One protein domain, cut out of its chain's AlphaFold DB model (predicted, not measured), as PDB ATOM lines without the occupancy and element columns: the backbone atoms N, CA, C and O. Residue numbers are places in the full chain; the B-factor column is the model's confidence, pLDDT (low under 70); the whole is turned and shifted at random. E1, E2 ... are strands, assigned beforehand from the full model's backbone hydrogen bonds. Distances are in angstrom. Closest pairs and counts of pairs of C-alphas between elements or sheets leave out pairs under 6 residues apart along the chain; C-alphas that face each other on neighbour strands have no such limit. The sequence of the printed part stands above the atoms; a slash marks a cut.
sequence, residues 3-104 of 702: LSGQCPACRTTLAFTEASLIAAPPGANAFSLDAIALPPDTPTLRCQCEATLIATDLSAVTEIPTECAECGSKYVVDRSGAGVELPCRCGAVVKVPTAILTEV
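Overview. This is residues 3 to 104 of the 702 residues of an uncharacterized protein of Rhodopirellula sp. SM50 (UniProt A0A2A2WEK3). This is a domain of little regular structure in two lobes: hairpins E4-E5 and E6-E7 form one, while hairpin E1-E2 and the pair E3-E8 form the other, with the long loop of residues 18 to 51 beside E3. The 102 printed residues include eight named strands, E1 to E8 in order, in four antiparallel two-stranded sheets; the class is all strand, with 34 residues in named elements. It is compact, radius of gyration of the C-alphas 13.7 A, spanning 44 by 29 by 23 A.

Arrangement. Within hydrogen-bond range are N 64 and O 77 of hairpin E4, residues 63 to 67, and E5, residues 74 to 78, at 2.8 A; N 86 and O 94 of hairpin E6, 85 to 87, and E7, 93 to 95, at 2.8 A; N 5 and O 14 of hairpin E1, 3 to 6, and E2, 13 to 17, at 3.0 A; and N 54 and O 102 of antiparallel E3, 52 to 56, and E8, 100 to 103, at 2.9 A. The closest C-alphas of E4 and E7, Glu 67 and Val 94, are 7.0 A apart; those of E1 and E8, Gly 5 and Ile 100, 5.6 A.

Along the chain. E1 begins at C-alpha 3 (133.067, 119.815, 116.387); E8 ends at C-alpha 103 (116.781, 114.450, 117.180). E5 is 13.6 A long, E2 13.5 A.

Size, cuts and confidence. The C-alphas farthest apart, Pro 40 and Gly 91, are 43.9 A apart. The printed part has no cut; E2 to E3 is a long link, and residues 24 to 37 have pLDDT under 70.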
ATOM      1  N   LEU A   3     134.284 119.050 116.141       92.12
ATOM      2  CA  LEU A   3     133.067 119.815 116.387       92.12
ATOM      3  C   LEU A   3     132.433 119.375 117.708       92.12
ATOM      4  O   LEU A   3     132.615 118.230 118.130       92.12
ATOM      5  N   SER A   4     131.671 120.264 118.338       93.12
ATOM      6  CA  SER A   4     130.873 119.959 119.525       93.12
ATOM      7  C   SER A   4     129.432 120.444 119.375       93.12
ATOM      8  O   SER A   4     129.177 121.553 118.909       93.12
ATOM      9  N   GLY A   5     128.485 119.614 119.805       92.75
ATOM     10  CA  GLY A   5     127.059 119.942 119.843       92.75
ATOM     11  C   GLY A   5     126.411 119.389 121.108       92.75
ATOM     12  O   GLY A   5     126.854 118.370 121.640       92.75
ATOM     13  N   GLN A   6     125.379 120.059 121.617       93.00
ATOM     14  CA  GLN A   6     124.587 119.565 122.749       93.00
ATOM     15  C   GLN A   6     123.363 118.815 122.227       93.00
ATOM     16  O   GLN A   6     122.656 119.310 121.356       93.00
ATOM     17  N   CYS A   7     123.113 117.614 122.748       93.56
ATOM     18  CA  CYS A   7     121.912 116.855 122.402       93.56
ATOM     19  C   CYS A   7     120.673 117.430 123.120       93.56
ATOM     20  O   CYS A   7     120.750 117.651 124.331       93.56
ATOM     21  N   PRO A   8     119.525 117.604 122.434       89.94
ATOM     22  CA  PRO A   8     118.327 118.210 123.019       89.94
ATOM     23  C   PRO A   8     117.737 117.385 124.176       89.94
ATOM     24  O   PRO A   8     117.375 117.959 125.201       89.94
ATOM     25  N   ALA A   9     117.703 116.052 124.058       91.31
ATOM     26  CA  ALA A   9     117.150 115.169 125.086       91.31
ATOM     27  C   ALA A   9     118.040 115.044 126.337       91.31
ATOM     28  O   ALA A   9     117.566 115.194 127.462       91.31
ATOM     29  N   CYS A  10     119.340 114.770 126.164       92.00
ATOM     30  CA  CYS A  10     120.250 114.469 127.281       92.00
ATOM     31  C   CYS A  10     121.110 115.652 127.753       92.00
ATOM     32  O   CYS A  10     121.877 115.480 128.703       92.00
ATOM     33  N   ARG A  11     121.082 116.803 127.060       89.81
ATOM     34  CA  ARG A  11     121.944 117.996 127.275       89.81
ATOM     35  C   ARG A  11     123.459 117.724 127.277       89.81
ATOM     36  O   ARG A  11     124.274 118.613 127.512       89.81
ATOM     37  N   THR A  12     123.863 116.488 126.988       90.25
ATOM     38  CA  THR A  12     125.260 116.058 126.967       90.25
ATOM     39  C   THR A  12     125.936 116.661 125.745       90.25
ATOM     40  O   THR A  12     125.414 116.571 124.632       90.25
ATOM     41  N   THR A  13     127.104 117.272 125.948       90.69
ATOM     42  CA  THR A  13     127.935 117.759 124.841       90.69
ATOM     43  C   THR A  13     128.635 116.572 124.185       90.69
ATOM     44  O   THR A  13     129.437 115.891 124.824       90.69
ATOM     45  N   LEU A  14     128.327 116.321 122.915       93.31
ATOM     46  CA  LEU A  14     128.946 115.289 122.092       93.31
ATOM     47  C   LEU A  14     130.007 115.928 121.194       93.31
ATOM     48  O   LEU A  14     129.771 116.986 120.612       93.31
ATOM     49  N   ALA A  15     131.165 115.277 121.076       93.38
ATOM     50  CA  ALA A  15     132.241 115.682 120.176       93.38
ATOM     51  C   ALA A  15     132.304 114.746 118.962       93.38
ATOM     52  O   ALA A  15     132.259 113.525 119.120       93.38
ATOM     53  N   PHE A  16     132.416 115.313 117.763       93.50
ATOM     54  CA  PHE A  16     132.408 114.578 116.494       93.50
ATOM     55  C   PHE A  16     133.268 115.279 115.429       93.50
ATOM     56  O   PHE A  16     133.951 116.267 115.701       93.50
ATOM     57  N   THR A  17     133.297 114.733 114.215       93.00
ATOM     58  CA  THR A  17     134.106 115.229 113.088       93.00
ATOM     59  C   THR A  17     133.229 115.803 111.980       93.00
ATOM     60  O   THR A  17     132.085 115.386 111.837       93.00
ATOM     61  N   GLU A  18     133.776 116.672 111.128       88.19
ATOM     62  CA  GLU A  18     133.064 117.248 109.964       88.19
ATOM     63  C   GLU A  18     132.441 116.201 109.027       88.19
ATOM     64  O   GLU A  18     131.416 116.472 108.419       88.19
ATOM     65  N   ALA A  19     132.990 114.982 108.961       85.62
ATOM     66  CA  ALA A  19     132.405 113.864 108.211       85.62
ATOM     67  C   ALA A  19     131.028 113.386 108.738       85.62
ATOM     68  O   ALA A  19     130.423 112.501 108.140       85.62
ATOM     69  N   SER A  20     130.552 113.937 109.859       86.50
ATOM     70  CA  SER A  20     129.217 113.704 110.421       86.50
ATOM     71  C   SER A  20     128.274 114.905 110.265       86.50
ATOM     72  O   SER A  20     127.139 114.814 110.718       86.50
ATOM     73  N   LEU A  21     128.724 116.019 109.669       86.62
ATOM     74  CA  LEU A  21     127.852 117.153 109.356       86.62
ATOM     75  C   LEU A  21     127.001 116.873 108.118       86.62
ATOM     76  O   LEU A  21     127.482 116.325 107.125       86.62
ATOM     77  N   ILE A  22     125.769 117.370 108.154       85.38
ATOM     78  CA  ILE A  22     124.919 117.547 106.981       85.38
ATOM     79  C   ILE A  22     124.803 119.048 106.702       85.38
ATOM     80  O   ILE A  22     124.597 119.850 107.618       85.38
ATOM     81  N   ALA A  23     124.930 119.430 105.431       78.12
ATOM     82  CA  ALA A  23     124.585 120.776 104.991       78.12
ATOM     83  C   ALA A  23     123.073 120.989 105.157       78.12
ATOM     84  O   ALA A  23     122.279 120.165 104.698       78.12
ATOM     85  N   ALA A  24     122.671 122.084 105.804       69.69
ATOM     86  CA  ALA A  24     121.260 122.429 105.931       69.69
ATOM     87  C   ALA A  24     120.632 122.602 104.528       69.69
ATOM     88  O   ALA A  24     121.217 123.301 103.694       69.69
ATOM     89  N   PRO A  25     119.471 121.985 104.234       64.69
ATOM     90  CA  PRO A  25     118.812 122.188 102.950       64.69
ATOM     91  C   PRO A  25     118.352 123.654 102.821       64.69
ATOM     92  O   PRO A  25     117.842 124.222 103.792       64.69
ATOM     93  N   PRO A  26     118.533 124.291 101.649       53.75
ATOM     94  CA  PRO A  26     118.251 125.713 101.476       53.75
ATOM     95  C   PRO A  26     116.767 126.012 101.726       53.75
ATOM     96  O   PRO A  26     115.894 125.381 101.135       53.75
ATOM     97  N   GLY A  27     116.496 126.977 102.608       59.00
ATOM     98  CA  GLY A  27     115.142 127.374 103.009       59.00
ATOM     99  C   GLY A  27     114.549 126.613 104.204       59.00
ATOM    100  O   GLY A  27     113.447 126.949 104.627       59.00
ATOM    101  N   ALA A  28     115.248 125.630 104.785       58.34
ATOM    102  CA  ALA A  28     114.782 124.951 105.996       58.34
ATOM    103  C   ALA A  28     115.269 125.652 107.276       58.34
ATOM    104  O   ALA A  28     116.470 125.735 107.537       58.34
ATOM    105  N   ASN A  29     114.332 126.077 108.129       58.09
ATOM    106  CA  ASN A  29     114.647 126.534 109.482       58.09
ATOM    107  C   ASN A  29     115.207 125.362 110.305       58.09
ATOM    108  O   ASN A  29     114.496 124.394 110.572       58.09
ATOM    109  N   ALA A  30     116.462 125.460 110.757       54.81
ATOM    110  CA  ALA A  30     117.191 124.364 111.416       54.81
ATOM    111  C   ALA A  30     116.529 123.806 112.699       54.81
ATOM    112  O   ALA A  30     116.880 122.716 113.151       54.81
ATOM    113  N   PHE A  31     115.571 124.540 113.274       53.34
ATOM    114  CA  PHE A  31     114.812 124.171 114.472       53.34
ATOM    115  C   PHE A  31     113.478 123.451 114.188       53.34
ATOM    116  O   PHE A  31     112.822 123.024 115.135       53.34
ATOM    117  N   SER A  32     113.083 123.277 112.920       51.75
ATOM    118  CA  SER A  32     111.858 122.560 112.518       51.75
ATOM    119  C   SER A  32     112.132 121.608 111.350       51.75
ATOM    120  O   SER A  32     111.695 121.825 110.224       51.75
ATOM    121  N   LEU A  33     112.863 120.529 111.639       57.78
ATOM    122  CA  LEU A  33     113.083 119.394 110.729       57.78
ATOM    123  C   LEU A  33     112.090 118.246 110.999       57.78
ATOM    124  O   LEU A  33     112.429 117.069 110.873       57.78
ATOM    125  N   ASP A  34     110.857 118.585 111.373       48.56
ATOM    126  CA  ASP A  34     109.793 117.606 111.575       48.56
ATOM    127  C   ASP A  34     109.421 116.935 110.240       48.56
ATOM    128  O   ASP A  34     109.025 117.583 109.274       48.56
ATOM    129  N   ALA A  35     109.541 115.605 110.206       52.66
ATOM    130  CA  ALA A  35     109.094 114.721 109.125       52.66
ATOM    131  C   ALA A  35     109.747 114.873 107.726       52.66
ATOM    132  O   ALA A  35     109.179 114.392 106.743       52.66
ATOM    133  N   ILE A  36     110.970 115.411 107.600       57.34
ATOM    134  CA  ILE A  36     111.759 115.187 106.369       57.34
ATOM    135  C   ILE A  36     112.284 113.743 106.351       57.34
ATOM    136  O   ILE A  36     113.061 113.335 107.214       57.34
ATOM    137  N   ALA A  37     111.892 112.972 105.333       68.56
ATOM    138  CA  ALA A  37     112.406 111.626 105.088       68.56
ATOM    139  C   ALA A  37     113.873 111.681 104.620       68.56
ATOM    140  O   ALA A  37     114.171 111.887 103.444       68.56
ATOM    141  N   LEU A  38     114.794 111.526 105.570       75.69
ATOM    142  CA  LEU A  38     116.237 111.583 105.340       75.69
ATOM    143  C   LEU A  38     116.731 110.367 104.526       75.69
ATOM    144  O   LEU A  38     116.230 109.257 104.724       75.69
ATOM    145  N   PRO A  39     117.721 110.535 103.625       80.94
ATOM    146  CA  PRO A  39     118.246 109.431 102.824       80.94
ATOM    147  C   PRO A  39     118.924 108.368 103.711       80.94
ATOM    148  O   PRO A  39     119.508 108.715 104.740       80.94
ATOM    149  N   PRO A  40     118.895 107.076 103.328       79.69
ATOM    150  CA  PRO A  40     119.286 105.968 104.208       79.69
ATOM    151  C   PRO A  40     120.765 105.984 104.629       79.69
ATOM    152  O   PRO A  40     121.093 105.490 105.702       79.69
ATOM    153  N   ASP A  41     121.644 106.590 103.825       85.62
ATOM    154  CA  ASP A  41     123.085 106.710 104.097       85.62
ATOM    155  C   ASP A  41     123.451 107.929 104.975       85.62
ATOM    156  O   ASP A  41     124.616 108.323 105.065       85.62
ATOM    157  N   THR A  42     122.461 108.561 105.614       89.12
ATOM    158  CA  THR A  42     122.652 109.754 106.452       89.12
ATOM    159  C   THR A  42     123.515 109.459 107.692       89.12
ATOM    160  O   THR A  42     123.161 108.578 108.484       89.12
ATOM    161  N   PRO A  43     124.611 110.210 107.941       90.69
ATOM    162  CA  PRO A  43     125.411 110.039 109.149       90.69
ATOM    163  C   PRO A  43     124.611 110.448 110.392       90.69
ATOM    164  O   PRO A  43     124.227 111.605 110.553       90.69
ATOM    165  N   THR A  44     124.394 109.496 111.298       93.75
ATOM    166  CA  THR A  44     123.700 109.714 112.574       93.75
ATOM    167  C   THR A  44     124.634 109.510 113.766       93.75
ATOM    168  O   THR A  44     125.543 108.677 113.751       93.75
ATOM    169  N   LEU A  45     124.401 110.287 114.821       94.56
ATOM    170  CA  LEU A  45     125.098 110.226 116.104       94.56
ATOM    171  C   LEU A  45     124.123 109.701 117.167       94.56
ATOM    172  O   LEU A  45     122.953 110.062 117.151       94.56
ATOM    173  N   ARG A  46     124.577 108.889 118.127       95.31
ATOM    174  CA  ARG A  46     123.750 108.489 119.284       95.31
ATOM    175  C   ARG A  46     124.207 109.210 120.549       95.31
ATOM    176  O   ARG A  46     125.395 109.156 120.869       95.31
ATOM    177  N   CYS A  47     123.288 109.828 121.302       95.25
ATOM    178  CA  CYS A  47     123.589 110.161 122.701       95.25
ATOM    179  C   CYS A  47     123.607 108.877 123.552       95.25
ATOM    180  O   CYS A  47     123.024 107.852 123.208       95.25
ATOM    181  N   GLN A  48     124.235 108.967 124.724       94.12
ATOM    182  CA  GLN A  48     124.151 107.983 125.804       94.12
ATOM    183  C   GLN A  48     122.708 107.748 126.308       94.12
ATOM    184  O   GLN A  48     122.466 106.748 126.969       94.12
ATOM    185  N   CYS A  49     121.749 108.627 125.979       93.81
ATOM    186  CA  CYS A  49     120.311 108.432 126.219       93.81
ATOM    187  C   CYS A  49     119.572 107.728 125.062       93.81
ATOM    188  O   CYS A  49     118.360 107.864 124.943       93.81
ATOM    189  N   GLU A  50     120.300 107.053 124.169       94.50
ATOM    190  CA  GLU A  50     119.798 106.313 122.995       94.50
ATOM    191  C   GLU A  50     119.154 107.157 121.873       94.50
ATOM    192  O   GLU A  50     119.036 106.667 120.747       94.50
ATOM    193  N   ALA A  51     118.860 108.440 122.128       92.81
ATOM    194  CA  ALA A  51     118.445 109.427 121.129       92.81
ATOM    195  C   ALA A  51     119.364 109.401 119.897       92.81
ATOM    196  O   ALA A  51     120.592 109.516 120.016       92.81
ATOM    197  N   THR A  52     118.756 109.258 118.718       94.81
ATOM    198  CA  THR A  52     119.444 109.272 117.422       94.81
ATOM    199  C   THR A  52     119.373 110.683 116.852       94.81
ATOM    200  O   THR A  52     118.297 111.258 116.725       94.81
ATOM    201  N   LEU A  53     120.536 111.256 116.566       95.19
ATOM    202  CA  LEU A  53     120.730 112.672 116.286       95.19
ATOM    203  C   LEU A  53     121.391 112.871 114.926       95.19
ATOM    204  O   LEU A  53     122.212 112.058 114.495       95.19
ATOM    205  N   ILE A  54     121.108 114.010 114.313       95.00
ATOM    206  CA  ILE A  54     121.811 114.534 113.145       95.00
ATOM    207  C   ILE A  54     122.548 115.805 113.539       95.00
ATOM    208  O   ILE A  54     122.010 116.626 114.277       95.00
ATOM    209  N   ALA A  55     123.774 115.965 113.038       94.00
ATOM    210  CA  ALA A  55     124.524 117.202 113.175       94.00
ATOM    211  C   ALA A  55     124.326 118.090 111.942       94.00
ATOM    212  O   ALA A  55     124.820 117.783 110.856       94.00
ATOM    213  N   THR A  56     123.628 119.203 112.130       91.88
ATOM    214  CA  THR A  56     123.408 120.212 111.093       91.88
ATOM    215  C   THR A  56     124.481 121.290 111.206       91.88
ATOM    216  O   THR A  56     124.787 121.767 112.305       91.88
ATOM    217  N   ASP A  57     125.066 121.671 110.072       88.12
ATOM    218  CA  ASP A  57     126.014 122.783 110.010       88.12
ATOM    219  C   ASP A  57     125.339 124.121 110.376       88.12
ATOM    220  O   ASP A  57     124.183 124.375 110.033       88.12
ATOM    221  N   LEU A  58     126.083 125.011 111.036       89.19
ATOM    222  CA  LEU A  58     125.628 126.356 111.410       89.19
ATOM    223  C   LEU A  58     125.522 127.309 110.203       89.19
ATOM    224  O   LEU A  58     125.242 128.493 110.377       89.19
ATOM    225  N   SER A  59     125.750 126.834 108.976       84.62
ATOM    226  CA  SER A  59     125.723 127.656 107.761       84.62
ATOM    227  C   SER A  59     124.399 128.376 107.510       84.62
ATOM    228  O   SER A  59     124.436 129.494 106.997       84.62
ATOM    229  N   ALA A  60     123.276 127.783 107.919       82.12
ATOM    230  CA  ALA A  60     121.930 128.347 107.778       82.12
ATOM    231  C   ALA A  60     121.375 128.991 109.068       82.12
ATOM    232  O   ALA A  60     120.182 129.275 109.137       82.12
ATOM    233  N   VAL A  61     122.200 129.192 110.104       87.88
ATOM    234  CA  VAL A  61     121.738 129.678 111.417       87.88
ATOM    235  C   VAL A  61     122.468 130.958 111.812       87.88
ATOM    236  O   VAL A  61     123.693 130.979 111.916       87.88
ATOM    237  N   THR A  62     121.705 132.026 112.041       89.88
ATOM    238  CA  THR A  62     122.188 133.319 112.551       89.88
ATOM    239  C   THR A  62     122.477 133.259 114.049       89.88
ATOM    240  O   THR A  62     123.557 133.658 114.485       89.88
ATOM    241  N   GLU A  63     121.536 132.707 114.816       92.69
ATOM    242  CA  GLU A  63     121.510 132.701 116.280       92.69
ATOM    243  C   GLU A  63     121.664 131.290 116.864       92.69
ATOM    244  O   GLU A  63     120.882 130.380 116.581       92.69
ATOM    245  N   ILE A  64     122.650 131.111 117.742       93.12
ATOM    246  CA  ILE A  64     122.909 129.870 118.471       93.12
ATOM    247  C   ILE A  64     122.303 129.988 119.881       93.12
ATOM    248  O   ILE A  64     122.864 130.692 120.730       93.12
ATOM    249  N   PRO A  65     121.188 129.299 120.187       90.31
ATOM    250  CA  PRO A  65     120.683 129.210 121.548       90.31
ATOM    251  C   PRO A  65     121.591 128.300 122.383       90.31
ATOM    252  O   PRO A  65     121.900 127.169 122.008       90.31
ATOM    253  N   THR A  66     122.001 128.788 123.548       93.06
ATOM    254  CA  THR A  66     122.851 128.068 124.504       93.06
ATOM    255  C   THR A  66     122.333 128.257 125.926       93.06
ATOM    256  O   THR A  66     121.580 129.188 126.214       93.06
ATOM    257  N   GLU A  67     122.713 127.374 126.845       93.75
ATOM    258  CA  GLU A  67     122.347 127.496 128.256       93.75
ATOM    259  C   GLU A  67     123.516 127.143 129.177       93.75
ATOM    260  O   GLU A  67     124.347 126.282 128.879       93.75
ATOM    261  N   CYS A  68     123.586 127.815 130.325       94.69
ATOM    262  CA  CYS A  68     124.558 127.480 131.352       94.69
ATOM    263  C   CYS A  68     124.140 126.211 132.105       94.69
ATOM    264  O   CYS A  68     123.098 126.190 132.761       94.69
ATOM    265  N   ALA A  69     124.997 125.189 132.085       89.88
ATOM    266  CA  ALA A  69     124.755 123.909 132.752       89.88
ATOM    267  C   ALA A  69     124.588 124.007 134.284       89.88
ATOM    268  O   ALA A  69     123.944 123.142 134.872       89.88
ATOM    269  N   GLU A  70     125.135 125.041 134.938       93.88
ATOM    270  CA  GLU A  70     125.047 125.201 136.400       93.88
ATOM    271  C   GLU A  70     123.796 125.956 136.873       93.88
ATOM    272  O   GLU A  70     123.271 125.650 137.941       93.88
ATOM    273  N   CYS A  71     123.309 126.946 136.113       94.94
ATOM    274  CA  CYS A  71     122.219 127.829 136.556       94.94
ATOM    275  C   CYS A  71     121.026 127.930 135.592       94.94
ATOM    276  O   CYS A  71     120.098 128.692 135.861       94.94
ATOM    277  N   GLY A  72     121.044 127.218 134.461       94.06
ATOM    278  CA  GLY A  72     119.955 127.206 133.476       94.06
ATOM    279  C   GLY A  72     119.712 128.539 132.756       94.06
ATOM    280  O   GLY A  72     118.721 128.678 132.040       94.06
ATOM    281  N   SER A  73     120.585 129.537 132.934       94.31
ATOM    282  CA  SER A  73     120.476 130.816 132.227       94.31
ATOM    283  C   SER A  73     120.713 130.606 130.736       94.31
ATOM    284  O   SER A  73     121.756 130.082 130.344       94.31
ATOM    285  N   LYS A  74     119.734 131.014 129.925       94.94
ATOM    286  CA  LYS A  74     119.797 130.968 128.464       94.94
ATOM    287  C   LYS A  74     120.570 132.167 127.920       94.94
ATOM    288  O   LYS A  74     120.448 133.272 128.444       94.94
ATOM    289  N   TYR A  75     121.316 131.925 126.854       93.69
ATOM    290  CA  TYR A  75     122.093 132.898 126.102       93.69
ATOM    291  C   TYR A  75     121.834 132.668 124.614       93.69
ATOM    292  O   TYR A  75     121.868 131.528 124.154       93.69
ATOM    293  N   VAL A  76     121.596 133.742 123.871       94.44
ATOM    294  CA  VAL A  76     121.609 133.726 122.406       94.44
ATOM    295  C   VAL A  76     122.942 134.318 121.968       94.44
ATOM    296  O   VAL A  76     123.410 135.285 122.571       94.44
ATOM    297  N   VAL A  77     123.589 133.686 120.993       95.00
ATOM    298  CA  VAL A  77     124.931 134.056 120.532       95.00
ATOM    299  C   VAL A  77     124.950 134.012 119.014       95.00
ATOM    300  O   VAL A  77     124.544 133.007 118.437       95.00
ATOM    301  N   ASP A  78     125.450 135.060 118.367       94.00
ATOM    302  CA  ASP A  78     125.634 135.064 116.915       94.00
ATOM    303  C   ASP A  78     126.504 133.885 116.459       94.00
ATOM    304  O   ASP A  78     127.401 133.425 117.176       94.00
ATOM    305  N   ARG A  79     126.321 133.453 115.209       91.94
ATOM    306  CA  ARG A  79     127.144 132.426 114.546       91.94
ATOM    307  C   ARG A  79     128.660 132.653 114.675       91.94
ATOM    308  O   ARG A  79     129.424 131.691 114.701       91.94
ATOM    309  N   SER A  80     129.104 133.907 114.779       92.44
ATOM    310  CA  SER A  80     130.508 134.289 115.002       92.44
ATOM    311  C   SER A  80     131.066 133.842 116.363       92.44
ATOM    312  O   SER A  80     132.278 133.674 116.500       92.44
ATOM    313  N   GLY A  81     130.200 133.610 117.355       92.31
ATOM    314  CA  GLY A  81     130.540 133.091 118.679       92.31
ATOM    315  C   GLY A  81     130.573 131.561 118.784       92.31
ATOM    316  O   GLY A  81     130.793 131.040 119.878       92.31
ATOM    317  N   ALA A  82     130.368 130.820 117.689       92.69
ATOM    318  CA  ALA A  82     130.445 129.359 117.674       92.69
ATOM    319  C   ALA A  82     131.789 128.848 118.237       92.69
ATOM    320  O   ALA A  82     132.861 129.221 117.761       92.69
ATOM    321  N   GLY A  83     131.748 127.979 119.251       91.56
ATOM    322  CA  GLY A  83     132.948 127.456 119.917       91.56
ATOM    323  C   GLY A  83     133.601 128.386 120.951       91.56
ATOM    324  O   GLY A  83     134.594 127.987 121.563       91.56
ATOM    325  N   VAL A  84     133.073 129.595 121.175       95.12
ATOM    326  CA  VAL A  84     133.595 130.541 122.177       95.12
ATOM    327  C   VAL A  84     133.185 130.124 123.598       95.12
ATOM    328  O   VAL A  84     132.141 129.510 123.828       95.12
ATOM    329  N   GLU A  85     134.030 130.463 124.572       95.94
ATOM    330  CA  GLU A  85     133.750 130.337 126.004       95.94
ATOM    331  C   GLU A  85     133.213 131.662 126.564       95.94
ATOM    332  O   GLU A  85     133.929 132.664 126.606       95.94
ATOM    333  N   LEU A  86     131.950 131.671 126.996       95.12
ATOM    334  CA  LEU A  86     131.262 132.845 127.538       95.12
ATOM    335  C   LEU A  86     131.146 132.773 129.074       95.12
ATOM    336  O   LEU A  86     130.730 131.741 129.609       95.12
ATOM    337  N   PRO A  87     131.461 133.854 129.814       96.56
ATOM    338  CA  PRO A  87     131.311 133.887 131.267       96.56
ATOM    339  C   PRO A  87     129.832 134.010 131.672       96.56
ATOM    340  O   PRO A  87     129.149 134.978 131.330       96.56
ATOM    341  N   CYS A  88     129.331 133.045 132.444       96.06
ATOM    342  CA  CYS A  88     127.981 133.089 132.994       96.06
ATOM    343  C   CYS A  88     127.898 134.001 134.231       96.06
ATOM    344  O   CYS A  88     128.858 134.136 134.991       96.06
ATOM    345  N   ARG A  89     126.708 134.552 134.518       92.25
ATOM    346  CA  ARG A  89     126.459 135.352 135.736       92.25
ATOM    347  C   ARG A  89     126.635 134.570 137.049       92.25
ATOM    348  O   ARG A  89     126.806 135.200 138.087       92.25
ATOM    349  N   CYS A  90     126.611 133.234 137.025       94.12
ATOM    350  CA  CYS A  90     126.930 132.397 138.190       94.12
ATOM    351  C   CYS A  90     128.440 132.163 138.405       94.12
ATOM    352  O   CYS A  90     128.817 131.610 139.434       94.12
ATOM    353  N   GLY A  91     129.299 132.563 137.459       95.69
ATOM    354  CA  GLY A  91     130.745 132.300 137.470       95.69
ATOM    355  C   GLY A  91     131.186 131.079 136.650       95.69
ATOM    356  O   GLY A  91     132.376 130.939 136.378       95.69
ATOM    357  N   ALA A  92     130.253 130.232 136.207       95.62
ATOM    358  CA  ALA A  92     130.532 129.127 135.289       95.62
ATOM    359  C   ALA A  92     130.897 129.617 133.877       95.62
ATOM    360  O   ALA A  92     130.530 130.721 133.473       95.62
ATOM    361  N   VAL A  93     131.547 128.761 133.086       95.31
ATOM    362  CA  VAL A  93     131.852 129.026 131.671       95.31
ATOM    363  C   VAL A  93     130.870 128.268 130.776       95.31
ATOM    364  O   VAL A  93     130.782 127.042 130.840       95.31
ATOM    365  N   VAL A  94     130.144 128.990 129.923       95.44
ATOM    366  CA  VAL A  94     129.272 128.417 128.887       95.44
ATOM    367  C   VAL A  94     130.104 128.191 127.629       95.44
ATOM    368  O   VAL A  94     130.692 129.131 127.102       95.44
ATOM    369  N   LYS A  95     130.162 126.953 127.133       94.81
ATOM    370  CA  LYS A  95     130.772 126.639 125.833       94.81
ATOM    371  C   LYS A  95     129.698 126.707 124.755       94.81
ATOM    372  O   LYS A  95     128.763 125.905 124.788       94.81
ATOM    373  N   VAL A  96     129.835 127.635 123.815       95.38
ATOM    374  CA  VAL A  96     128.939 127.729 122.656       95.38
ATOM    375  C   VAL A  96     129.223 126.539 121.725       95.38
ATOM    376  O   VAL A  96     130.389 126.301 121.406       95.38
ATOM    377  N   PRO A  97     128.216 125.753 121.302       93.44
ATOM    378  CA  PRO A  97     128.429 124.634 120.394       93.44
ATOM    379  C   PRO A  97     128.845 125.128 119.001       93.44
ATOM    380  O   PRO A  97     128.532 126.247 118.597       93.44
ATOM    381  N   THR A  98     129.548 124.281 118.253       94.19
ATOM    382  CA  THR A  98     129.977 124.557 116.869       94.19
ATOM    383  C   THR A  98     129.061 123.917 115.822       94.19
ATOM    384  O   THR A  98     129.373 123.961 114.637       94.19
ATOM    385  N   ALA A  99     127.991 123.248 116.255       93.69
ATOM    386  CA  ALA A  99     127.008 122.566 115.420       93.69
ATOM    387  C   ALA A  99     125.732 122.292 116.232       93.69
ATOM    388  O   ALA A  99     125.800 122.064 117.445       93.69
ATOM    389  N   ILE A 100     124.577 122.282 115.566       92.44
ATOM    390  CA  ILE A 100     123.286 121.957 116.191       92.44
ATOM    391  C   ILE A 100     123.015 120.461 116.023       92.44
ATOM    392  O   ILE A 100     123.267 119.896 114.959       92.44
ATOM    393  N   LEU A 101     122.521 119.820 117.086       93.56
ATOM    394  CA  LEU A 101     122.087 118.425 117.055       93.56
ATOM    395  C   LEU A 101     120.561 118.359 117.091       93.56
ATOM    396  O   LEU A 101     119.957 118.710 118.103       93.56
ATOM    397  N   THR A 102     119.953 117.869 116.016       93.19
ATOM    398  CA  THR A 102     118.502 117.650 115.935       93.19
ATOM    399  C   THR A 102     118.207 116.168 116.144       93.19
ATOM    400  O   THR A 102     118.915 115.315 115.610       93.19
ATOM    401  N   GLU A 103     117.196 115.839 116.950       92.44
ATOM    402  CA  GLU A 103     116.781 114.450 117.180       92.44
ATOM    403  C   GLU A 103     115.879 113.948 116.048       92.44
ATOM    404  O   GLU A 103     115.040 114.690 115.543       92.44
ATOM    405  N   VAL A 104     116.071 112.692 115.635       92.06
ATOM    406  CA  VAL A 104     115.362 112.073 114.511       92.06
ATOM    407  C   VAL A 104     114.675 110.793 114.970       92.06
ATOM    408  O   VAL A 104     115.313 109.779 115.267       92.06
TER     409      VAL A 104